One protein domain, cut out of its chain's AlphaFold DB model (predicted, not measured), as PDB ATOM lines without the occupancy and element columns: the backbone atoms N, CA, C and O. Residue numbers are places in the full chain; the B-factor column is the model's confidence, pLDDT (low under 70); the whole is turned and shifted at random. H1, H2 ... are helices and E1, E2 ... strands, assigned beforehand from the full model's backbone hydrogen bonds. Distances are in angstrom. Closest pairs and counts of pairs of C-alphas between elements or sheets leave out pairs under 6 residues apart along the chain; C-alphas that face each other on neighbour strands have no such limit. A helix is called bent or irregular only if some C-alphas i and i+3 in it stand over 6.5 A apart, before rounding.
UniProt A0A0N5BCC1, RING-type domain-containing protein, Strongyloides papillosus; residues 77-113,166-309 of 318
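Overview. This is residues 77 to 113 and 166 to 309 of the 318 residues of the protein "RING-type domain-containing protein" of Strongyloides papillosus (UniProt A0A0N5BCC1). Four small antiparallel sheets stand face to face in turn, like blades of an unclosed propeller, with the edge strands E2, E6 and E9 side by side on its inner side and the two-stranded sheet E1 E13 at one end of the row. Helix H1 lies by the sheet E9 E10 E11 E12, and the short H2 follows E8. The printed part has 181 residues, with two named helices and 13 named strands in the order H1, E1 to E8, H2, E9 to E13; the class is mostly strand, with strands holding 90 of the 105 residues in named elements. It is compact, with a radius of gyration of the C-alphas of 17.0 A, and rounded, spanning 46 by 41 by 40 A.

Arrangement. Begin at the sheet of E2, residues 166 to 170, E3, 177 to 184, E4, 188 to 197, and E5, 205 to 211, a meander, each strand the antiparallel neighbour of the one before. Look for N 169 and O 181 at 3.0 A, N 182 and O 190 at 2.8 A, and N 191 and O 207 at 2.8 A. Next in the stack of sheets, face to face in turn, is the meander of E6, 216 to 223, E7, 226 to 232, and E8, 237 to 243, with N 220 and O 228 at 2.8 A and N 229 and O 240 at 2.9 A. The closest C-alphas of E2 and E6 are Ala 167 and Ser 218, 4.8 A apart. Then comes the strongly twisted meander of E9, 264 to 271, E10, 274 to 279, E11, 283 to 287, and E12, 293 to 296, with N 268 and O 276 at 2.8 A, N 286 and O 275 at 2.8 A, and N 285 and O 293 at 2.8 A. The closest C-alphas of E6 and E9 are Ser 218 and Thr 265, at 5.0 A. Last, E1, 102 to 108, and E13, 301 to 308, are antiparallel, with N 105 and O 305 at 2.8 A; E9 and E13 come closest at C-alphas 266 and 305, 6.0 A. H1, residues 85 to 93, is on the sheet of E9 to E12 at a height over the sheet of 9.0 A; every O i to N i+4 pair in it is within hydrogen-bond range. H2, residues 244 to 249, only grazes the sheets of E2 to E5 and E6 to E8; it is irregular, C-alphas 245 and 248 being 8.8 A apart, with 0 of 2 O i to N i+4 pairs and 1 of 3 O i to N i+3 pairs within range.

Along the chain. Find C-alpha 188 at (204.089, 181.787, 179.446); from there E4, the longest strand, runs 28.8 A to C-alpha 197 at (231.208, 186.999, 171.320). E3 measures 22.9 A, E8 20.1 A and H1 12.2 A. E9 bends by 57 degrees at residue 267, and E13 by 70 degrees at residue 304, ending at C-alpha 308 (219.185, 161.182, 182.050).

Size, cuts and confidence. The C-alphas of Asn 198 and Thr 258, the two farthest apart, are 50.3 A apart. Residues 114 to 165 are not printed; C-alphas 113 and 166 are 20.8 A apart across the cut. The link H2 to E9 is long, 14 residues. Mean pLDDT of the printed part is 79.4; residues 77 to 113, 196 to 202, 300 and 308 to 309 are under 70.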
ATOM      1  N   ASP A  77     232.862 156.583 181.148       39.34
ATOM      2  CA  ASP A  77     232.050 155.366 180.934       39.34
ATOM      3  C   ASP A  77     231.290 155.417 179.595       39.34
ATOM      4  O   ASP A  77     230.081 155.640 179.489       39.34
ATOM      5  N   GLY A  78     232.024 155.228 178.502       43.84
ATOM      6  CA  GLY A  78     231.420 155.038 177.192       43.84
ATOM      7  C   GLY A  78     230.942 153.602 176.998       43.84
ATOM      8  O   GLY A  78     231.610 152.879 176.265       43.84
ATOM      9  N   LYS A  79     229.810 153.164 177.583       46.22
ATOM     10  CA  LYS A  79     229.212 151.869 177.170       46.22
ATOM     11  C   LYS A  79     227.716 151.603 177.359       46.22
ATOM     12  O   LYS A  79     227.273 150.580 176.845       46.22
ATOM     13  N   ASN A  80     226.907 152.494 177.932       49.03
ATOM     14  CA  ASN A  80     225.455 152.269 177.993       49.03
ATOM     15  C   ASN A  80     224.661 153.483 177.482       49.03
ATOM     16  O   ASN A  80     224.573 154.509 178.141       49.03
ATOM     17  N   LYS A  81     224.118 153.383 176.264       55.50
ATOM     18  CA  LYS A  81     223.361 154.454 175.587       55.50
ATOM     19  C   LYS A  81     222.026 153.879 175.112       55.50
ATOM     20  O   LYS A  81     222.045 152.832 174.464       55.50
ATOM     21  N   CYS A  82     220.893 154.536 175.373       55.28
ATOM     22  CA  CYS A  82     219.619 154.170 174.738       55.28
ATOM     23  C   CYS A  82     219.374 155.099 173.549       55.28
ATOM     24  O   CYS A  82     219.373 156.316 173.709       55.28
ATOM     25  N   ARG A  83     219.189 154.536 172.350       58.00
ATOM     26  CA  ARG A  83     218.976 155.318 171.118       58.00
ATOM     27  C   ARG A  83     217.538 155.239 170.612       58.00
ATOM     28  O   ARG A  83     217.126 156.053 169.793       58.00
ATOM     29  N   SER A  84     216.771 154.274 171.107       63.72
ATOM     30  CA  SER A  84     215.418 153.960 170.655       63.72
ATOM     31  C   SER A  84     214.532 153.505 171.816       63.72
ATOM     32  O   SER A  84     215.031 153.126 172.878       63.72
ATOM     33  N   GLU A  85     213.215 153.521 171.608       62.94
ATOM     34  CA  GLU A  85     212.245 152.922 172.536       62.94
ATOM     35  C   GLU A  85     212.539 151.429 172.772       62.94
ATOM     36  O   GLU A  85     212.503 150.967 173.913       62.94
ATOM     37  N   ASP A  86     212.940 150.707 171.720       67.06
ATOM     38  CA  ASP A  86     213.317 149.293 171.795       67.06
ATOM     39  C   ASP A  86     214.540 149.067 172.688       67.06
ATOM     40  O   ASP A  86     214.567 148.113 173.466       67.06
ATOM     41  N   ASP A  87     215.540 149.953 172.639       66.69
ATOM     42  CA  ASP A  87     216.711 149.869 173.518       66.69
ATOM     43  C   ASP A  87     216.337 150.103 174.981       66.69
ATOM     44  O   ASP A  87     216.820 149.384 175.858       66.69
ATOM     45  N   VAL A  88     215.472 151.089 175.246       65.56
ATOM     46  CA  VAL A  88     214.967 151.369 176.597       65.56
ATOM     47  C   VAL A  88     214.220 150.151 177.131       65.56
ATOM     48  O   VAL A  88     214.520 149.676 178.226       65.56
ATOM     49  N   MET A  89     213.282 149.612 176.348       63.19
ATOM     50  CA  MET A  89     212.505 148.431 176.725       63.19
ATOM     51  C   MET A  89     213.391 147.211 176.938       63.19
ATOM     52  O   MET A  89     213.257 146.510 177.941       63.19
ATOM     53  N   ARG A  90     214.343 146.975 176.035       67.19
ATOM     54  CA  ARG A  90     215.305 145.881 176.148       67.19
ATOM     55  C   ARG A  90     216.130 146.002 177.426       67.19
ATOM     56  O   ARG A  90     216.243 145.022 178.154       67.19
ATOM     57  N   GLN A  91     216.688 147.174 177.722       63.12
ATOM     58  CA  GLN A  91     217.492 147.372 178.930       63.12
ATOM     59  C   GLN A  91     216.663 147.298 180.220       63.12
ATOM     60  O   GLN A  91     217.158 146.792 181.230       63.12
ATOM     61  N   TYR A  92     215.411 147.761 180.197       59.62
ATOM     62  CA  TYR A  92     214.477 147.611 181.314       59.62
ATOM     63  C   TYR A  92     214.194 146.130 181.602       59.62
ATOM     64  O   TYR A  92     214.382 145.675 182.729       59.62
ATOM     65  N   VAL A  93     213.839 145.350 180.573       58.97
ATOM     66  CA  VAL A  93     213.585 143.902 180.694       58.97
ATOM     67  C   VAL A  93     214.830 143.144 181.164       58.97
ATOM     68  O   VAL A  93     214.722 142.216 181.962       58.97
ATOM     69  N   LEU A  94     216.017 143.549 180.706       59.19
ATOM     70  CA  LEU A  94     217.292 142.959 181.126       59.19
ATOM     71  C   LEU A  94     217.737 143.398 182.532       59.19
ATOM     72  O   LEU A  94     218.735 142.887 183.038       59.19
ATOM     73  N   GLY A  95     217.035 144.343 183.166       53.78
ATOM     74  CA  GLY A  95     217.410 144.895 184.468       53.78
ATOM     75  C   GLY A  95     218.741 145.659 184.459       53.78
ATOM     76  O   GLY A  95     219.326 145.862 185.524       53.78
ATOM     77  N   THR A  96     219.234 146.054 183.280       54.00
ATOM     78  CA  THR A  96     220.464 146.846 183.095       54.00
ATOM     79  C   THR A  96     220.195 148.349 183.133       54.00
ATOM     80  O   THR A  96     221.117 149.126 183.365       54.00
ATOM     81  N   LEU A  97     218.936 148.759 182.946       53.84
ATOM     82  CA  LEU A  97     218.462 150.130 183.141       53.84
ATOM     83  C   LEU A  97     218.391 150.440 184.657       53.84
ATOM     84  O   LEU A  97     217.316 150.505 185.245       53.84
ATOM     85  N   LYS A  98     219.549 150.521 185.322       51.50
ATOM     86  CA  LYS A  98     219.688 150.871 186.752       51.50
ATOM     87  C   LYS A  98     220.359 152.238 186.918       51.50
ATOM     88  O   LYS A  98     220.752 152.842 185.921       51.50
ATOM     89  N   GLU A  99     220.452 152.703 188.171       47.94
ATOM     90  CA  GLU A  99     220.926 154.012 188.685       47.94
ATOM     91  C   GLU A  99     222.070 154.700 187.916       47.94
ATOM     92  O   GLU A  99     222.186 155.917 187.969       47.94
ATOM     93  N   THR A 100     222.891 153.967 187.165       48.19
ATOM     94  CA  THR A 100     223.946 154.531 186.316       48.19
ATOM     95  C   THR A 100     223.427 155.430 185.187       48.19
ATOM     96  O   THR A 100     224.142 156.329 184.766       48.19
ATOM     97  N   HIS A 101     222.194 155.230 184.704       51.94
ATOM     98  CA  HIS A 101     221.608 156.055 183.630       51.94
ATOM     99  C   HIS A 101     220.787 157.242 184.140       51.94
ATOM    100  O   HIS A 101     220.497 158.167 183.378       51.94
ATOM    101  N   PHE A 102     220.360 157.181 185.403       53.78
ATOM    102  CA  PHE A 102     219.435 158.133 186.002       53.78
ATOM    103  C   PHE A 102     220.050 158.763 187.237       53.78
ATOM    104  O   PHE A 102     220.333 158.099 188.232       53.78
ATOM    105  N   PHE A 103     220.165 160.077 187.199       61.47
ATOM    106  CA  PHE A 103     220.780 160.844 188.258       61.47
ATOM    107  C   PHE A 103     219.687 161.489 189.091       61.47
ATOM    108  O   PHE A 103     219.140 162.512 188.697       61.47
ATOM    109  N   MET A 104     219.298 160.862 190.197       60.59
ATOM    110  CA  MET A 104     218.039 161.163 190.882       60.59
ATOM    111  C   MET A 104     218.228 162.049 192.119       60.59
ATOM    112  O   MET A 104     219.006 161.719 193.012       60.59
ATOM    113  N   LYS A 105     217.433 163.118 192.238       61.91
ATOM    114  CA  LYS A 105     217.260 163.861 193.495       61.91
ATOM    115  C   LYS A 105     216.135 163.227 194.313       61.91
ATOM    116  O   LYS A 105     214.959 163.275 193.928       61.91
ATOM    117  N   GLN A 106     216.503 162.675 195.462       60.25
ATOM    118  CA  GLN A 106     215.602 161.956 196.358       60.25
ATOM    119  C   GLN A 106     215.517 162.644 197.719       60.25
ATOM    120  O   GLN A 106     216.487 163.230 198.192       60.25
ATOM    121  N   SER A 107     214.361 162.539 198.368       56.56
ATOM    122  CA  SER A 107     214.201 162.947 199.764       56.56
ATOM    123  C   SER A 107     213.368 161.925 200.532       56.56
ATOM    124  O   SER A 107     212.493 161.256 199.973       56.56
ATOM    125  N   ASN A 108     213.651 161.801 201.830       51.69
ATOM    126  CA  ASN A 108     212.871 160.951 202.724       51.69
ATOM    127  C   ASN A 108     211.565 161.660 203.085       51.69
ATOM    128  O   ASN A 108     211.579 162.811 203.530       51.69
ATOM    129  N   LYS A 109     210.435 160.956 202.957       47.22
ATOM    130  CA  LYS A 109     209.123 161.468 203.371       47.22
ATOM    131  C   LYS A 109     209.171 161.881 204.851       47.22
ATOM    132  O   LYS A 109     209.247 161.028 205.728       47.22
ATOM    133  N   GLY A 110     209.131 163.188 205.125       38.50
ATOM    134  CA  GLY A 110     208.978 163.734 206.481       38.50
ATOM    135  C   GLY A 110     210.146 164.545 207.058       38.50
ATOM    136  O   GLY A 110     210.024 164.998 208.193       38.50
ATOM    137  N   ARG A 111     211.245 164.785 206.329       40.19
ATOM    138  CA  ARG A 111     212.259 165.773 206.752       40.19
ATOM    139  C   ARG A 111     212.030 167.105 206.038       40.19
ATOM    140  O   ARG A 111     212.157 167.182 204.825       40.19
ATOM    141  N   GLN A 112     211.671 168.142 206.795       41.53
ATOM    142  CA  GLN A 112     211.782 169.531 206.346       41.53
ATOM    143  C   GLN A 112     213.203 169.999 206.655       41.53
ATOM    144  O   GLN A 112     213.563 170.137 207.824       41.53
ATOM    145  N   GLU A 113     214.014 170.196 205.621       42.81
ATOM    146  CA  GLU A 113     215.317 170.837 205.767       42.81
ATOM    147  C   GLU A 113     215.113 172.354 205.891       42.81
ATOM    148  O   GLU A 113     214.415 172.990 205.096       42.81
ATOM    149  N   THR A 166     208.116 177.577 186.909       91.31
ATOM    150  CA  THR A 166     207.679 176.200 187.178       91.31
ATOM    151  C   THR A 166     208.411 175.172 186.318       91.31
ATOM    152  O   THR A 166     208.278 173.976 186.553       91.31
ATOM    153  N   ALA A 167     209.197 175.615 185.333       93.06
ATOM    154  CA  ALA A 167     210.023 174.746 184.505       93.06
ATOM    155  C   ALA A 167     211.225 175.500 183.926       93.06
ATOM    156  O   ALA A 167     211.152 176.709 183.690       93.06
ATOM    157  N   VAL A 168     212.300 174.770 183.635       93.31
ATOM    158  CA  VAL A 168     213.463 175.282 182.906       93.31
ATOM    159  C   VAL A 168     214.059 174.214 181.999       93.31
ATOM    160  O   VAL A 168     213.993 173.032 182.332       93.31
ATOM    161  N   ALA A 169     214.620 174.635 180.866       93.00
ATOM    162  CA  ALA A 169     215.370 173.775 179.958       93.00
ATOM    163  C   ALA A 169     216.431 174.573 179.195       93.00
ATOM    164  O   ALA A 169     216.119 175.637 178.662       93.00
ATOM    165  N   ILE A 170     217.646 174.041 179.084       90.25
ATOM    166  CA  ILE A 170     218.690 174.559 178.192       90.25
ATOM    167  C   ILE A 170     218.564 173.885 176.820       90.25
ATOM    168  O   ILE A 170     218.308 172.681 176.727       90.25
ATOM    169  N   ASN A 171     218.756 174.653 175.746       89.38
ATOM    170  CA  ASN A 171     218.832 174.129 174.389       89.38
ATOM    171  C   ASN A 171     220.168 173.409 174.176       89.38
ATOM    172  O   ASN A 171     221.182 174.016 173.839       89.38
ATOM    173  N   LYS A 172     220.152 172.086 174.350       84.88
ATOM    174  CA  LYS A 172     221.332 171.220 174.190       84.88
ATOM    175  C   LYS A 172     221.746 171.014 172.725       84.88
ATOM    176  O   LYS A 172     222.724 170.319 172.464       84.88
ATOM    177  N   CYS A 173     221.009 171.588 171.773       82.25
ATOM    178  CA  CYS A 173     221.327 171.554 170.346       82.25
ATOM    179  C   CYS A 173     222.046 172.822 169.865       82.25
ATOM    180  O   CYS A 173     222.434 172.888 168.702       82.25
ATOM    181  N   CYS A 174     222.189 173.836 170.722       77.19
ATOM    182  CA  CYS A 174     222.822 175.101 170.379       77.19
ATOM    183  C   CYS A 174     224.267 175.130 170.904       77.19
ATOM    184  O   CYS A 174     224.487 175.157 172.113       77.19
ATOM    185  N   GLU A 175     225.251 175.114 169.999       70.44
ATOM    186  CA  GLU A 175     226.679 175.109 170.370       70.44
ATOM    187  C   GLU A 175     227.292 176.522 170.437       70.44
ATOM    188  O   GLU A 175     228.181 176.766 171.252       70.44
ATOM    189  N   ASP A 176     226.780 177.470 169.643       74.88
ATOM    190  CA  ASP A 176     227.371 178.811 169.477       74.88
ATOM    191  C   ASP A 176     226.833 179.870 170.457       74.88
ATOM    192  O   ASP A 176     227.334 180.996 170.537       74.88
ATOM    193  N   SER A 177     225.774 179.546 171.200       83.56
ATOM    194  CA  SER A 177     225.167 180.451 172.177       83.56
ATOM    195  C   SER A 177     224.504 179.684 173.312       83.56
ATOM    196  O   SER A 177     224.176 178.507 173.163       83.56
ATOM    197  N   LEU A 178     224.283 180.358 174.440       88.00
ATOM    198  CA  LEU A 178     223.493 179.793 175.522       88.00
ATOM    199  C   LEU A 178     222.027 180.180 175.328       88.00
ATOM    200  O   LEU A 178     221.631 181.312 175.606       88.00
ATOM    201  N   GLU A 179     221.226 179.229 174.866       91.31
ATOM    202  CA  GLU A 179     219.781 179.375 174.721       91.31
ATOM    203  C   GLU A 179     219.048 178.512 175.748       91.31
ATOM    204  O   GLU A 179     219.402 177.354 175.971       91.31
ATOM    205  N   PHE A 180     218.022 179.064 176.390       92.94
ATOM    206  CA  PHE A 180     217.214 178.342 177.366       92.94
ATOM    207  C   PHE A 180     215.791 178.895 177.454       92.94
ATOM    208  O   PHE A 180     215.528 180.071 177.201       92.94
ATOM    209  N   CYS A 181     214.871 178.034 177.876       93.94
ATOM    210  CA  CYS A 181     213.469 178.361 178.085       93.94
ATOM    211  C   CYS A 181     213.094 178.308 179.568       93.94
ATOM    212  O   CYS A 181     213.495 177.398 180.291       93.94
ATOM    213  N   LEU A 182     212.250 179.249 179.989       94.62
ATOM    214  CA  LEU A 182     211.583 179.264 181.288       94.62
ATOM    215  C   LEU A 182     210.078 179.073 181.092       94.62
ATOM    216  O   LEU A 182     209.449 179.801 180.322       94.62
ATOM    217  N   GLY A 183     209.500 178.125 181.821       94.31
ATOM    218  CA  GLY A 183     208.057 177.930 181.918       94.31
ATOM    219  C   GLY A 183     207.501 178.594 183.168       94.31
ATOM    220  O   GLY A 183     208.122 178.545 184.231       94.31
ATOM    221  N   PHE A 184     206.325 179.201 183.043       92.56
ATOM    222  CA  PHE A 184     205.669 179.906 184.138       92.56
ATOM    223  C   PHE A 184     204.308 179.304 184.479       92.56
ATOM    224  O   PHE A 184     203.587 178.775 183.629       92.56
ATOM    225  N   LYS A 185     203.891 179.516 185.728       91.38
ATOM    226  CA  LYS A 185     202.568 179.126 186.229       91.38
ATOM    227  C   LYS A 185     201.397 179.721 185.442       91.38
ATOM    228  O   LYS A 185     200.336 179.114 185.352       91.38
ATOM    229  N   ASN A 186     201.574 180.905 184.861       90.62
ATOM    230  CA  ASN A 186     200.552 181.554 184.031       90.62
ATOM    231  C   ASN A 186     200.497 181.017 182.584       90.62
ATOM    232  O   ASN A 186     199.677 181.492 181.803       90.62
ATOM    233  N   GLY A 187     201.359 180.061 182.228       92.00
ATOM    234  CA  GLY A 187     201.428 179.447 180.904       92.00
ATOM    235  C   GLY A 187     202.359 180.113 179.907       92.00
ATOM    236  O   GLY A 187     202.464 179.630 178.782       92.00
ATOM    237  N   VAL A 188     203.052 181.187 180.291       93.00
ATOM    238  CA  VAL A 188     204.089 181.787 179.446       93.00
ATOM    239  C   VAL A 188     205.285 180.836 179.342       93.00
ATOM    240  O   VAL A 188     205.724 180.272 180.344       93.00
ATOM    241  N   ILE A 189     205.820 180.695 178.130       93.88
ATOM    242  CA  ILE A 189     207.132 180.109 177.848       93.88
ATOM    243  C   ILE A 189     208.025 181.239 177.328       93.88
ATOM    244  O   ILE A 189     207.783 181.792 176.250       93.88
ATOM    245  N   LEU A 190     209.022 181.613 178.125       92.94
ATOM    246  CA  LEU A 190     209.995 182.656 177.801       92.94
ATOM    247  C   LEU A 190     211.279 182.006 177.303       92.94
ATOM    248  O   LEU A 190     211.902 181.259 178.051       92.94
ATOM    249  N   ASN A 191     211.702 182.347 176.095       92.50
ATOM    250  CA  ASN A 191     213.021 182.004 175.594       92.50
ATOM    251  C   ASN A 191     214.013 183.123 175.874       92.50
ATOM    252  O   ASN A 191     213.673 184.304 175.776       92.50
ATOM    253  N   THR A 192     215.238 182.742 176.204       91.81
ATOM    254  CA  THR A 192     216.354 183.659 176.405       91.81
ATOM    255  C   THR A 192     217.569 183.128 175.665       91.81
ATOM    256  O   THR A 192     217.980 181.993 175.889       91.81
ATOM    257  N   VAL A 193     218.158 183.969 174.815       90.50
ATOM    258  CA  VAL A 193     219.387 183.669 174.074       90.50
ATOM    259  C   VAL A 193     220.487 184.614 174.532       90.50
ATOM    260  O   VAL A 193     220.334 185.836 174.479       90.50
ATOM    261  N   ILE A 194     221.611 184.055 174.963       87.25
ATOM    262  CA  ILE A 194     222.816 184.792 175.341       87.25
ATOM    263  C   ILE A 194     223.900 184.452 174.320       87.25
ATOM    264  O   ILE A 194     224.506 183.380 174.354       87.25
ATOM    265  N   SER A 195     224.127 185.369 173.377       79.88
ATOM    266  CA  SER A 195     225.180 185.214 172.371       79.88
ATOM    267  C   SER A 195     226.563 185.390 172.994       79.88
ATOM    268  O   SER A 195     226.827 186.382 173.684       79.88
ATOM    269  N   LEU A 196     227.466 184.465 172.676       66.50
ATOM    270  CA  LEU A 196     228.864 184.507 173.081       66.50
ATOM    271  C   LEU A 196     229.666 185.210 171.977       66.50
ATOM    272  O   LEU A 196     229.782 184.699 170.869       66.50
ATOM    273  N   SER A 197     230.231 186.392 172.240       54.66
ATOM    274  CA  SER A 197     231.208 186.999 171.320       54.66
ATOM    275  C   SER A 197     232.504 187.289 172.062       54.66
ATOM    276  O   SER A 197     232.490 188.046 173.028       54.66
ATOM    277  N   ASN A 198     233.620 186.701 171.619       53.25
ATOM    278  CA  ASN A 198     234.951 186.879 172.219       53.25
ATOM    279  C   ASN A 198     235.010 186.597 173.734       53.25
ATOM    280  O   ASN A 198     235.707 187.301 174.460       53.25
ATOM    281  N   ARG A 199     234.276 185.584 174.219       52.00
ATOM    282  CA  ARG A 199     234.149 185.255 175.658       52.00
ATOM    283  C   ARG A 199     233.549 186.380 176.520       52.00
ATOM    284  O   ARG A 199     233.677 186.354 177.738       52.00
ATOM    285  N   VAL A 200     232.885 187.355 175.899       54.62
ATOM    286  CA  VAL A 200     232.079 188.368 176.582       54.62
ATOM    287  C   VAL A 200     230.608 188.066 176.310       54.62
ATOM    288  O   VAL A 200     230.182 187.987 175.153       54.62
ATOM    289  N   HIS A 201     229.843 187.893 177.387       61.75
ATOM    290  CA  HIS A 201     228.396 187.687 177.340       61.75
ATOM    291  C   HIS A 201     227.710 188.955 176.830       61.75
ATOM    292  O   HIS A 201     227.872 190.032 177.409       61.75
ATOM    293  N   ARG A 202     226.960 188.849 175.728       66.19
ATOM    294  CA  ARG A 202     226.118 189.958 175.256       66.19
ATOM    295  C   ARG A 202     224.853 190.075 176.099       66.19
ATOM    296  O   ARG A 202     224.481 189.156 176.826       66.19
ATOM    297  N   THR A 203     224.178 191.216 175.977       75.50
ATOM    298  CA  THR A 203     222.851 191.414 176.563       75.50
ATOM    299  C   THR A 203     221.921 190.282 176.112       75.50
ATOM    300  O   THR A 203     221.814 190.058 174.903       75.50
ATOM    301  N   PRO A 204     221.266 189.570 177.046       83.94
ATOM    302  CA  PRO A 204     220.336 188.508 176.700       83.94
ATOM    303  C   PRO A 204     219.218 189.035 175.805       83.94
ATOM    304  O   PRO A 204     218.634 190.086 176.082       83.94
ATOM    305  N   HIS A 205     218.904 188.288 174.754       86.19
ATOM    306  CA  HIS A 205     217.727 188.528 173.939       86.19
ATOM    307  C   HIS A 205     216.583 187.655 174.448       86.19
ATOM    308  O   HIS A 205     216.672 186.427 174.429       86.19
ATOM    309  N   GLU A 206     215.505 188.288 174.902       88.38
ATOM    310  CA  GLU A 206     214.349 187.605 175.475       88.38
ATOM    311  C   GLU A 206     213.153 187.685 174.533       88.38
ATOM    312  O   GLU A 206     212.765 188.762 174.080       88.38
ATOM    313  N   SER A 207     212.535 186.539 174.266       87.25
ATOM    314  CA  SER A 207     211.346 186.445 173.424       87.25
ATOM    315  C   SER A 207     210.332 185.498 174.041       87.25
ATOM    316  O   SER A 207     210.666 184.389 174.450       87.25
ATOM    317  N   ILE A 208     209.067 185.907 174.079       86.00
ATOM    318  CA  ILE A 208     207.980 185.006 174.464       86.00
ATOM    319  C   ILE A 208     207.702 184.091 173.273       86.00
ATOM    320  O   ILE A 208     207.251 184.566 172.234       86.00
ATOM    321  N   PHE A 209     207.954 182.791 173.428       81.44
ATOM    322  CA  PHE A 209     207.623 181.806 172.397       81.44
ATOM    323  C   PHE A 209     206.122 181.573 172.327       81.44
ATOM    324  O   PHE A 209     205.521 181.615 171.260       81.44
ATOM    325  N   PHE A 210     205.495 181.313 173.471       83.81
ATOM    326  CA  PHE A 210     204.100 180.901 173.500       83.81
ATOM    327  C   PHE A 210     203.458 181.190 174.856       83.81
ATOM    328  O   PHE A 210     204.146 181.320 175.871       83.81
ATOM    329  N   ASN A 211     202.126 181.285 174.876       90.69
ATOM    330  CA  ASN A 211     201.353 181.344 176.108       90.69
ATOM    331  C   ASN A 211     200.214 180.321 176.078       90.69
ATOM    332  O   ASN A 211     199.208 180.497 175.392       90.69
ATOM    333  N   GLU A 212     200.372 179.275 176.878       90.69
ATOM    334  CA  GLU A 212     199.434 178.165 177.025       90.69
ATOM    335  C   GLU A 212     198.241 178.497 177.939       90.69
ATOM    336  O   GLU A 212     197.258 177.759 177.989       90.69
ATOM    337  N   LYS A 213     198.302 179.612 178.680       91.00
ATOM    338  CA  LYS A 213     197.307 180.042 179.684       91.00
ATOM    339  C   LYS A 213     197.084 179.051 180.836       91.00
ATOM    340  O   LYS A 213     196.164 179.232 181.635       91.00
ATOM    341  N   LYS A 214     197.903 178.005 180.919       92.50
ATOM    342  CA  LYS A 214     197.897 176.963 181.946       92.50
ATOM    343  C   LYS A 214     199.321 176.697 182.401       92.50
ATOM    344  O   LYS A 214     200.247 176.873 181.621       92.50
ATOM    345  N   GLU A 215     199.476 176.247 183.639       94.00
ATOM    346  CA  GLU A 215     200.781 176.015 184.256       94.00
ATOM    347  C   GLU A 215     201.656 175.065 183.427       94.00
ATOM    348  O   GLU A 215     201.234 173.969 183.041       94.00
ATOM    349  N   ILE A 216     202.879 175.523 183.144       95.69
ATOM    350  CA  ILE A 216     203.907 174.733 182.468       95.69
ATOM    351  C   ILE A 216     204.640 173.908 183.523       95.69
ATOM    352  O   ILE A 216     205.360 174.466 184.345       95.69
ATOM    353  N   ASN A 217     204.468 172.589 183.506       94.81
ATOM    354  CA  ASN A 217     205.013 171.699 184.536       94.81
ATOM    355  C   ASN A 217     206.433 171.213 184.209       94.81
ATOM    356  O   ASN A 217     207.187 170.815 185.097       94.81
ATOM    357  N   SER A 218     206.801 171.197 182.930       95.44
ATOM    358  CA  SER A 218     208.139 170.843 182.470       95.44
ATOM    359  C   SER A 218     208.350 171.266 181.025       95.44
ATOM    360  O   SER A 218     207.385 171.381 180.273       95.44
ATOM    361  N   ILE A 219     209.606 171.474 180.638       95.69
ATOM    362  CA  ILE A 219     210.037 171.785 179.274       95.69
ATOM    363  C   ILE A 219     211.304 170.971 179.004       95.69
ATOM    364  O   ILE A 219     212.107 170.766 179.910       95.69
ATOM    365  N   CYS A 220     211.497 170.541 177.764       93.81
ATOM    366  CA  CYS A 220     212.768 170.063 177.240       93.81
ATOM    367  C   CYS A 220     212.878 170.389 175.742       93.81
ATOM    368  O   CYS A 220     211.872 170.589 175.058       93.81
ATOM    369  N   TYR A 221     214.104 170.456 175.228       91.62
ATOM    370  CA  TYR A 221     214.354 170.623 173.796       91.62
ATOM    371  C   TYR A 221     214.435 169.256 173.118       91.62
ATOM    372  O   TYR A 221     215.240 168.420 173.517       91.62
ATOM    373  N   LEU A 222     213.601 169.052 172.096       88.94
ATOM    374  CA  LEU A 222     213.642 167.901 171.185       88.94
ATOM    375  C   LEU A 222     214.675 168.103 170.075       88.94
ATOM    376  O   LEU A 222     215.276 167.152 169.601       88.94
ATOM    377  N   GLY A 223     214.878 169.354 169.672       85.69
ATOM    378  CA  GLY A 223     215.854 169.762 168.671       85.69
ATOM    379  C   GLY A 223     216.036 171.277 168.707       85.69
ATOM    380  O   GLY A 223     215.360 171.952 169.482       85.69
ATOM    381  N   TYR A 224     216.886 171.813 167.826       84.00
ATOM    382  CA  TYR A 224     217.275 173.232 167.820       84.00
ATOM    383  C   TYR A 224     216.084 174.202 167.950       84.00
ATOM    384  O   TYR A 224     216.056 174.991 168.885       84.00
ATOM    385  N   ASN A 225     215.049 174.052 167.111       87.19
ATOM    386  CA  ASN A 225     213.831 174.879 167.149       87.19
ATOM    387  C   ASN A 225     212.593 174.108 167.628       87.19
ATOM    388  O   ASN A 225     211.469 174.498 167.317       87.19
ATOM    389  N   ASN A 226     212.759 172.994 168.343       90.56
ATOM    390  CA  ASN A 226     211.638 172.154 168.758       90.56
ATOM    391  C   ASN A 226     211.659 171.934 170.262       90.56
ATOM    392  O   ASN A 226     212.579 171.316 170.794       90.56
ATOM    393  N   ILE A 227     210.593 172.370 170.927       94.06
ATOM    394  CA  ILE A 227     210.396 172.140 172.353       94.06
ATOM    395  C   ILE A 227     209.258 171.157 172.582       94.06
ATOM    396  O   ILE A 227     208.275 171.092 171.835       94.06
ATOM    397  N   VAL A 228     209.388 170.403 173.661       95.62
ATOM    398  CA  VAL A 228     208.318 169.601 174.229       95.62
ATOM    399  C   VAL A 228     208.088 170.080 175.645       95.62
ATOM    400  O   VAL A 228     209.028 170.370 176.380       95.62
ATOM    401  N   TYR A 229     206.829 170.201 176.029       96.50
ATOM    402  CA  TYR A 229     206.480 170.670 177.354       96.50
ATOM    403  C   TYR A 229     205.240 169.960 177.866       96.50
ATOM    404  O   TYR A 229     204.325 169.617 177.112       96.50
ATOM    405  N   SER A 230     205.214 169.743 179.174       96.81
ATOM    406  CA  SER A 230     204.021 169.295 179.868       96.81
ATOM    407  C   SER A 230     203.267 170.501 180.403       96.81
ATOM    408  O   SER A 230     203.832 171.452 180.946       96.81
ATOM    409  N   VAL A 231     201.952 170.446 180.271       95.12
ATOM    410  CA  VAL A 231     201.039 171.465 180.769       95.12
ATOM    411  C   VAL A 231     199.915 170.789 181.521       95.12
ATOM    412  O   VAL A 231     199.448 169.717 181.142       95.12
ATOM    413  N   GLY A 232     199.441 171.431 182.576       88.62
ATOM    414  CA  GLY A 232     198.166 171.061 183.151       88.62
ATOM    415  C   GLY A 232     197.793 171.884 184.360       88.62
ATOM    416  O   GLY A 232     198.584 172.664 184.872       88.62
ATOM    417  N   ASP A 233     196.557 171.694 184.791       80.69
ATOM    418  CA  ASP A 233     196.015 172.203 186.047       80.69
ATOM    419  C   ASP A 233     195.535 171.021 186.896       80.69
ATOM    420  O   ASP A 233     195.751 169.871 186.538       80.69
ATOM    421  N   SER A 234     194.822 171.271 187.995       74.50
ATOM    422  CA  SER A 234     194.342 170.212 188.894       74.50
ATOM    423  C   SER A 234     193.453 169.135 188.247       74.50
ATOM    424  O   SER A 234     193.140 168.149 188.915       74.50
ATOM    425  N   ARG A 235     193.015 169.298 186.990       77.69
ATOM    426  CA  ARG A 235     192.057 168.401 186.328       77.69
ATOM    427  C   ARG A 235     192.546 167.823 185.008       77.69
ATOM    428  O   ARG A 235     192.157 166.704 184.682       77.69
ATOM    429  N   VAL A 236     193.325 168.571 184.226       82.88
ATOM    430  CA  VAL A 236     193.723 168.150 182.872       82.88
ATOM    431  C   VAL A 236     195.211 168.361 182.666       82.88
ATOM    432  O   VAL A 236     195.680 169.494 182.732       82.88
ATOM    433  N   PHE A 237     195.912 167.277 182.332       88.88
ATOM    434  CA  PHE A 237     197.342 167.267 182.040       88.88
ATOM    435  C   PHE A 237     197.606 166.719 180.645       88.88
ATOM    436  O   PHE A 237     196.915 165.809 180.184       88.88
ATOM    437  N   ASN A 238     198.597 167.290 179.971       93.44
ATOM    438  CA  ASN A 238     198.982 166.881 178.635       93.44
ATOM    439  C   ASN A 238     200.452 167.187 178.338       93.44
ATOM    440  O   ASN A 238     201.088 167.960 179.056       93.44
ATOM    441  N   ILE A 239     200.963 166.603 177.258       96.62
ATOM    442  CA  ILE A 239     202.284 166.896 176.703       96.62
ATOM    443  C   ILE A 239     202.083 167.407 175.281       96.62
ATOM    444  O   ILE A 239     201.339 166.819 174.491       96.62
ATOM    445  N   PHE A 240     202.734 168.519 174.962       95.12
ATOM    446  CA  PHE A 240     202.670 169.142 173.650       95.12
ATOM    447  C   PHE A 240     204.062 169.325 173.069       95.12
ATOM    448  O   PHE A 240     205.032 169.550 173.787       95.12
ATOM    449  N   ASN A 241     204.126 169.262 171.746       94.06
ATOM    450  CA  ASN A 241     205.292 169.609 170.957       94.06
ATOM    451  C   ASN A 241     204.998 170.880 170.151       94.06
ATOM    452  O   ASN A 241     203.921 171.015 169.560       94.06
ATOM    453  N   ILE A 242     205.959 171.803 170.135       92.06
ATOM    454  CA  ILE A 242     205.916 173.038 169.352       92.06
ATOM    455  C   ILE A 242     207.249 173.229 168.635       92.06
ATOM    456  O   ILE A 242     208.314 173.114 169.243       92.06
ATOM    457  N   HIS A 243     207.161 173.601 167.360       89.31
ATOM    458  CA  HIS A 243     208.264 174.206 166.627       89.31
ATOM    459  C   HIS A 243     208.231 175.722 166.846       89.31
ATOM    460  O   HIS A 243     207.200 176.350 166.597       89.31
ATOM    461  N   VAL A 244     209.340 176.318 167.281       80.75
ATOM    462  CA  VAL A 244     209.444 177.734 167.673       80.75
ATOM    463  C   VAL A 244     209.018 178.682 166.544       80.75
ATOM    464  O   VAL A 244     208.269 179.623 166.782       80.75
ATOM    465  N   ASP A 245     209.393 178.385 165.297       82.69
ATOM    466  CA  ASP A 245     208.988 179.204 164.139       82.69
ATOM    467  C   ASP A 245     207.546 178.945 163.666       82.69
ATOM    468  O   ASP A 245     206.980 179.709 162.887       82.69
ATOM    469  N   CYS A 246     206.932 177.844 164.103       85.06
ATOM    470  CA  CYS A 246     205.634 177.369 163.621       85.06
ATOM    471  C   CYS A 246     204.702 177.030 164.790       85.06
ATOM    472  O   CYS A 246     204.070 175.978 164.822       85.06
ATOM    473  N   ILE A 247     204.588 177.949 165.748       82.00
ATOM    474  CA  ILE A 247     203.803 177.787 166.986       82.00
ATOM    475  C   ILE A 247     202.334 177.409 166.724       82.00
ATOM    476  O   ILE A 247     201.721 176.673 167.495       82.00
ATOM    477  N   HIS A 248     201.767 177.876 165.609       82.00
ATOM    478  CA  HIS A 248     200.404 177.550 165.179       82.00
ATOM    479  C   HIS A 248     200.210 176.062 164.833       82.00
ATOM    480  O   HIS A 248     199.079 175.587 164.812       82.00
ATOM    481  N   LEU A 249     201.298 175.319 164.608       85.69
ATOM    482  CA  LEU A 249     201.312 173.874 164.375       85.69
ATOM    483  C   LEU A 249     201.543 173.077 165.664       85.69
ATOM    484  O   LEU A 249     202.074 171.972 165.600       85.69
ATOM    485  N   LYS A 250     201.183 173.618 166.832       91.31
ATOM    486  CA  LYS A 250     201.230 172.907 168.115       91.31
ATOM    487  C   LYS A 250     200.562 171.532 168.005       91.31
ATOM    488  O   LYS A 250     199.387 171.434 167.650       91.31
ATOM    489  N   LYS A 251     201.292 170.484 168.390       92.56
ATOM    490  CA  LYS A 251     200.849 169.086 168.312       92.56
ATOM    491  C   LYS A 251     200.723 168.457 169.681       92.56
ATOM    492  O   LYS A 251     201.551 168.688 170.562       92.56
ATOM    493  N   ASN A 252     199.688 167.645 169.854       93.69
ATOM    494  CA  ASN A 252     199.576 166.794 171.028       93.69
ATOM    495  C   ASN A 252     200.583 165.643 170.919       93.69
ATOM    496  O   ASN A 252     200.714 165.042 169.858       93.69
ATOM    497  N   TRP A 253     201.287 165.308 172.000       95.31
ATOM    498  CA  TRP A 253     202.231 164.185 171.969       95.31
ATOM    499  C   TRP A 253     201.542 162.829 171.710       95.31
ATOM    500  O   TRP A 253     202.152 161.904 171.176       95.31
ATOM    501  N   PHE A 254     200.252 162.735 172.037       92.00
ATOM    502  CA  PHE A 254     199.402 161.552 171.931       92.00
ATOM    503  C   PHE A 254     198.255 161.733 170.922       92.00
ATOM    504  O   PHE A 254     197.172 161.214 171.161       92.00
ATOM    505  N   GLU A 255     198.450 162.464 169.815       85.62
ATOM    506  CA  GLU A 255     197.436 162.711 168.762       85.62
ATOM    507  C   GLU A 255     196.485 161.528 168.497       85.62
ATOM    508  O   GLU A 255     195.272 161.721 168.409       85.62
ATOM    509  N   ASN A 256     197.027 160.310 168.419       81.75
ATOM    510  CA  ASN A 256     196.269 159.103 168.079       81.75
ATOM    511  C   ASN A 256     195.928 158.197 169.278       81.75
ATOM    512  O   ASN A 256     195.345 157.130 169.085       81.75
ATOM    513  N   ALA A 257     196.278 158.583 170.508       82.44
ATOM    514  CA  ALA A 257     196.089 157.767 171.705       82.44
ATOM    515  C   ALA A 257     195.294 158.508 172.788       82.44
ATOM    516  O   ALA A 257     195.603 159.629 173.185       82.44
ATOM    517  N   THR A 258     194.271 157.848 173.338       82.81
ATOM    518  CA  THR A 258     193.521 158.393 174.479       82.81
ATOM    519  C   THR A 258     194.272 158.099 175.774       82.81
ATOM    520  O   THR A 258     194.121 157.030 176.363       82.81
ATOM    521  N   VAL A 259     195.080 159.058 176.227       87.00
ATOM    522  CA  VAL A 259     195.904 158.933 177.438       87.00
ATOM    523  C   VAL A 259     195.384 159.860 178.536       87.00
ATOM    524  O   VAL A 259     195.169 161.050 178.317       87.00
ATOM    525  N   LYS A 260     195.193 159.321 179.746       88.44
ATOM    526  CA  LYS A 260     194.904 160.118 180.946       88.44
ATOM    527  C   LYS A 260     196.190 160.325 181.732       88.44
ATOM    528  O   LYS A 260     196.708 159.381 182.322       88.44
ATOM    529  N   LEU A 261     196.671 161.561 181.752       91.50
ATOM    530  CA  LEU A 261     197.863 161.943 182.494       91.50
ATOM    531  C   LEU A 261     197.515 162.583 183.835       91.50
ATOM    532  O   LEU A 261     196.458 163.195 184.003       91.50
ATOM    533  N   LYS A 262     198.446 162.456 184.776       93.19
ATOM    534  CA  LYS A 262     198.554 163.335 185.945       93.19
ATOM    535  C   LYS A 262     199.667 164.356 185.691       93.19
ATOM    536  O   LYS A 262     200.178 164.423 184.576       93.19
ATOM    537  N   THR A 263     200.042 165.150 186.695       93.69
ATOM    538  CA  THR A 263     201.156 166.095 186.572       93.69
ATOM    539  C   THR A 263     202.409 165.369 186.103       93.69
ATOM    540  O   THR A 263     202.898 164.474 186.791       93.69
ATOM    541  N   VAL A 264     202.896 165.759 184.924       95.25
ATOM    542  CA  VAL A 264     204.170 165.292 184.386       95.25
ATOM    543  C   VAL A 264     205.202 166.383 184.615       95.25
ATOM    544  O   VAL A 264     205.024 167.495 184.118       95.25
ATOM    545  N   THR A 265     206.260 166.086 185.356       93.50
ATOM    546  CA  THR A 265     207.372 167.012 185.611       93.50
ATOM    547  C   THR A 265     208.677 166.443 185.063       93.50
ATOM    548  O   THR A 265     208.753 165.268 184.707       93.50
ATOM    549  N   ASN A 266     209.705 167.291 184.979       90.38
ATOM    550  CA  ASN A 266     211.078 166.890 184.671       90.38
ATOM    551  C   ASN A 266     211.211 165.978 183.426       90.38
ATOM    552  O   ASN A 266     211.783 164.894 183.469       90.38
ATOM    553  N   LEU A 267     210.640 166.435 182.311       94.06
ATOM    554  CA  LEU A 267     210.766 165.803 181.006       94.06
ATOM    555  C   LEU A 267     212.223 165.812 180.532       94.06
ATOM    556  O   LEU A 267     212.915 166.828 180.624       94.06
ATOM    557  N   LYS A 268     212.666 164.694 179.958       88.31
ATOM    558  CA  LYS A 268     213.976 164.532 179.320       88.31
ATOM    559  C   LYS A 268     213.801 163.822 177.983       88.31
ATOM    560  O   LYS A 268     213.041 162.863 177.879       88.31
ATOM    561  N   VAL A 269     214.480 164.315 176.954       87.25
ATOM    562  CA  VAL A 269     214.420 163.724 175.613       87.25
ATOM    563  C   VAL A 269     215.357 162.528 175.541       87.25
ATOM    564  O   VAL A 269     216.512 162.623 175.952       87.25
ATOM    565  N   VAL A 270     214.849 161.416 175.009       81.69
ATOM    566  CA  VAL A 270     215.657 160.238 174.665       81.69
ATOM    567  C   VAL A 270     215.959 160.254 173.168       81.69
ATOM    568  O   VAL A 270     217.105 160.093 172.761       81.69
ATOM    569  N   ASN A 271     214.928 160.481 172.353       81.75
ATOM    570  CA  ASN A 271     214.999 160.649 170.902       81.75
ATOM    571  C   ASN A 271     213.752 161.412 170.404       81.75
ATOM    572  O   ASN A 271     212.896 161.804 171.200       81.75
ATOM    573  N   ASP A 272     213.610 161.562 169.087       84.88
ATOM    574  CA  ASP A 272     212.536 162.328 168.434       84.88
ATOM    575  C   ASP A 272     211.102 161.838 168.726       84.88
ATOM    576  O   ASP A 272     210.125 162.560 168.499       84.88
ATOM    577  N   SER A 273     210.953 160.607 169.214       87.81
ATOM    578  CA  SER A 273     209.667 159.956 169.491       87.81
ATOM    579  C   SER A 273     209.487 159.508 170.939       87.81
ATOM    580  O   SER A 273     208.406 159.038 171.285       87.81
ATOM    581  N   THR A 274     210.499 159.655 171.791       88.69
ATOM    582  CA  THR A 274     210.508 159.073 173.136       88.69
ATOM    583  C   THR A 274     211.028 160.075 174.157       88.69
ATOM    584  O   THR A 274     212.113 160.644 174.011       88.69
ATOM    585  N   LEU A 275     210.264 160.240 175.236       92.19
ATOM    586  CA  LEU A 275     210.625 161.075 176.377       92.19
ATOM    587  C   LEU A 275     210.634 160.242 177.650       92.19
ATOM    588  O   LEU A 275     209.819 159.332 177.807       92.19
ATOM    589  N   PHE A 276     211.470 160.636 178.599       90.56
ATOM    590  CA  PHE A 276     211.277 160.312 180.003       90.56
ATOM    591  C   PHE A 276     210.615 161.473 180.728       90.56
ATOM    592  O   PHE A 276     210.746 162.625 180.324       90.56
ATOM    593  N   GLY A 277     209.913 161.174 181.814       91.94
ATOM    594  CA  GLY A 277     209.381 162.188 182.717       91.94
ATOM    595  C   GLY A 277     208.884 161.588 184.022       91.94
ATOM    596  O   GLY A 277     208.666 160.380 184.126       91.94
ATOM    597  N   LEU A 278     208.695 162.444 185.018       91.25
ATOM    598  CA  LEU A 278     208.157 162.062 186.315       91.25
ATOM    599  C   LEU A 278     206.640 162.173 186.334       91.25
ATOM    600  O   LEU A 278     206.088 163.203 185.957       91.25
ATOM    601  N   MET A 279     205.967 161.137 186.827       92.00
ATOM    602  CA  MET A 279     204.528 161.160 187.090       92.00
ATOM    603  C   MET A 279     204.213 160.298 188.320       92.00
ATOM    604  O   MET A 279     204.409 159.089 188.300       92.00
ATOM    605  N   ASN A 280     203.674 160.905 189.385       88.38
ATOM    606  CA  ASN A 280     203.459 160.263 190.699       88.38
ATOM    607  C   ASN A 280     204.737 159.692 191.342       88.38
ATOM    608  O   ASN A 280     204.730 158.536 191.756       88.38
ATOM    609  N   ASP A 281     205.814 160.476 191.418       83.31
ATOM    610  CA  ASP A 281     207.079 160.078 192.070       83.31
ATOM    611  C   ASP A 281     207.777 158.873 191.409       83.31
ATOM    612  O   ASP A 281     208.550 158.147 192.033       83.31
ATOM    613  N   LYS A 282     207.489 158.647 190.128       84.31
ATOM    614  CA  LYS A 282     207.972 157.516 189.334       84.31
ATOM    615  C   LYS A 282     208.403 157.982 187.952       84.31
ATOM    616  O   LYS A 282     207.837 158.949 187.436       84.31
ATOM    617  N   ILE A 283     209.353 157.276 187.342       85.81
ATOM    618  CA  ILE A 283     209.824 157.584 185.986       85.81
ATOM    619  C   ILE A 283     208.984 156.802 184.979       85.81
ATOM    620  O   ILE A 283     208.853 155.577 185.064       85.81
ATOM    621  N   TYR A 284     208.431 157.533 184.019       89.56
ATOM    622  CA  TYR A 284     207.638 157.016 182.916       89.56
ATOM    623  C   TYR A 284     208.323 157.284 181.582       89.56
ATOM    624  O   TYR A 284     209.015 158.291 181.412       89.56
ATOM    625  N   VAL A 285     208.056 156.401 180.625       89.19
ATOM    626  CA  VAL A 285     208.347 156.607 179.210       89.19
ATOM    627  C   VAL A 285     207.094 157.114 178.521       89.19
ATOM    628  O   VAL A 285     206.021 156.521 178.637       89.19
ATOM    629  N   PHE A 286     207.239 158.210 177.787       92.88
ATOM    630  CA  PHE A 286     206.192 158.813 176.978       92.88
ATOM    631  C   PHE A 286     206.591 158.700 175.509       92.88
ATOM    632  O   PHE A 286     207.224 159.598 174.945       92.88
ATOM    633  N   GLY A 287     206.239 157.576 174.891       91.06
ATOM    634  CA  GLY A 287     206.348 157.418 173.446       91.06
ATOM    635  C   GLY A 287     205.278 158.238 172.724       91.06
ATOM    636  O   GLY A 287     204.180 158.487 173.238       91.06
ATOM    637  N   LYS A 288     205.612 158.717 171.532       90.94
ATOM    638  CA  LYS A 288     204.686 159.478 170.698       90.94
ATOM    639  C   LYS A 288     203.529 158.578 170.277       90.94
ATOM    640  O   LYS A 288     203.748 157.506 169.723       90.94
ATOM    641  N   ASN A 289     202.295 159.031 170.493       91.25
ATOM    642  CA  ASN A 289     201.078 158.265 170.192       91.25
ATOM    643  C   ASN A 289     200.969 156.895 170.889       91.25
ATOM    644  O   ASN A 289     200.174 156.063 170.454       91.25
ATOM    645  N   THR A 290     201.724 156.651 171.961       89.44
ATOM    646  CA  THR A 290     201.664 155.390 172.712       89.44
ATOM    647  C   THR A 290     201.170 155.630 174.135       89.44
ATOM    648  O   THR A 290     201.153 156.756 174.640       89.44
ATOM    649  N   VAL A 291     200.689 154.568 174.784       89.94
ATOM    650  CA  VAL A 291     200.295 154.640 176.194       89.94
ATOM    651  C   VAL A 291     201.569 154.688 177.044       89.94
ATOM    652  O   VAL A 291     202.418 153.811 176.881       89.94
ATOM    653  N   PRO A 292     201.717 155.664 177.958       92.50
ATOM    654  CA  PRO A 292     202.893 155.752 178.808       92.50
ATOM    655  C   PRO A 292     203.031 154.534 179.713       92.50
ATOM    656  O   PRO A 292     202.037 154.043 180.256       92.50
ATOM    657  N   TYR A 293     204.266 154.103 179.937       86.75
ATOM    658  CA  TYR A 293     204.573 152.988 180.826       86.75
ATOM    659  C   TYR A 293     205.671 153.359 181.819       86.75
ATOM    660  O   TYR A 293     206.500 154.234 181.582       86.75
ATOM    661  N   GLU A 294     205.627 152.710 182.972       87.44
ATOM    662  CA  GLU A 294     206.524 152.947 184.096       87.44
ATOM    663  C   GLU A 294     207.821 152.155 183.918       87.44
ATOM    664  O   GLU A 294     207.773 150.969 183.600       87.44
ATOM    665  N   ILE A 295     208.968 152.796 184.150       79.06
ATOM    666  CA  ILE A 295     210.290 152.142 184.102       79.06
ATOM    667  C   ILE A 295     211.028 152.180 185.433       79.06
ATOM    668  O   ILE A 295     211.941 151.388 185.649       79.06
ATOM    669  N   TYR A 296     210.632 153.070 186.339       79.75
ATOM    670  CA  TYR A 296     211.220 153.137 187.666       79.75
ATOM    671  C   TYR A 296     210.184 153.547 188.701       79.75
ATOM    672  O   TYR A 296     209.477 154.547 188.545       79.75
ATOM    673  N   SER A 297     210.150 152.790 189.792       77.69
ATOM    674  CA  SER A 297     209.419 153.136 191.000       77.69
ATOM    675  C   SER A 297     210.133 152.541 192.195       77.69
ATOM    676  O   SER A 297     210.452 151.354 192.169       77.69
ATOM    677  N   GLU A 298     210.290 153.327 193.248       74.69
ATOM    678  CA  GLU A 298     210.843 152.850 194.510       74.69
ATOM    679  C   GLU A 298     209.852 153.141 195.634       74.69
ATOM    680  O   GLU A 298     209.181 154.181 195.638       74.69
ATOM    681  N   LYS A 299     209.696 152.196 196.565       70.62
ATOM    682  CA  LYS A 299     208.775 152.391 197.690       70.62
ATOM    683  C   LYS A 299     209.419 153.341 198.699       70.62
ATOM    684  O   LYS A 299     210.629 153.361 198.872       70.62
ATOM    685  N   ASP A 300     208.594 154.163 199.338       69.19
ATOM    686  CA  ASP A 300     208.986 155.084 200.420       69.19
ATOM    687  C   ASP A 300     209.916 156.260 200.058       69.19
ATOM    688  O   ASP A 300     210.129 157.136 200.898       69.19
ATOM    689  N   LEU A 301     210.345 156.382 198.800       70.25
ATOM    690  CA  LEU A 301     211.128 157.518 198.308       70.25
ATOM    691  C   LEU A 301     210.268 158.552 197.572       70.25
ATOM    692  O   LEU A 301     209.329 158.211 196.852       70.25
ATOM    693  N   LEU A 302     210.586 159.835 197.773       72.62
ATOM    694  CA  LEU A 302     210.036 160.939 196.986       72.62
ATOM    695  C   LEU A 302     211.055 161.335 195.914       72.62
ATOM    696  O   LEU A 302     212.070 161.969 196.221       72.62
ATOM    697  N   LEU A 303     210.776 160.962 194.665       75.06
ATOM    698  CA  LEU A 303     211.584 161.341 193.510       75.06
ATOM    699  C   LEU A 303     211.117 162.695 192.968       75.06
ATOM    700  O   LEU A 303     210.002 162.818 192.467       75.06
ATOM    701  N   THR A 304     211.974 163.709 193.075       72.00
ATOM    702  CA  THR A 304     211.615 165.100 192.731       72.00
ATOM    703  C   THR A 304     212.202 165.565 191.401       72.00
ATOM    704  O   THR A 304     211.620 166.416 190.732       72.00
ATOM    705  N   SER A 305     213.340 165.001 190.998       75.31
ATOM    706  CA  SER A 305     213.955 165.206 189.684       75.31
ATOM    707  C   SER A 305     214.932 164.073 189.371       75.31
ATOM    708  O   SER A 305     215.401 163.378 190.274       75.31
ATOM    709  N   PHE A 306     215.231 163.893 188.092       76.31
ATOM    710  CA  PHE A 306     216.283 163.055 187.559       76.31
ATOM    711  C   PHE A 306     216.990 163.762 186.385       76.31
ATOM    712  O   PHE A 306     216.373 164.517 185.627       76.31
ATOM    713  N   GLU A 307     218.281 163.503 186.202       71.44
ATOM    714  CA  GLU A 307     218.941 163.675 184.906       71.44
ATOM    715  C   GLU A 307     219.057 162.325 184.210       71.44
ATOM    716  O   GLU A 307     219.182 161.283 184.854       71.44
ATOM    717  N   TYR A 308     218.975 162.351 182.887       68.25
ATOM    718  CA  TYR A 308     219.185 161.182 182.050       68.25
ATOM    719  C   TYR A 308     220.440 161.414 181.227       68.25
ATOM    720  O   TYR A 308     220.491 162.361 180.434       68.25
ATOM    721  N   ASP A 309     221.441 160.564 181.429       60.38
ATOM    722  CA  ASP A 309     222.673 160.651 180.661       60.38
ATOM    723  C   ASP A 309     222.500 159.953 179.310       60.38
ATOM    724  O   ASP A 309     222.772 158.766 179.119       60.38
TER     725      ASP A 309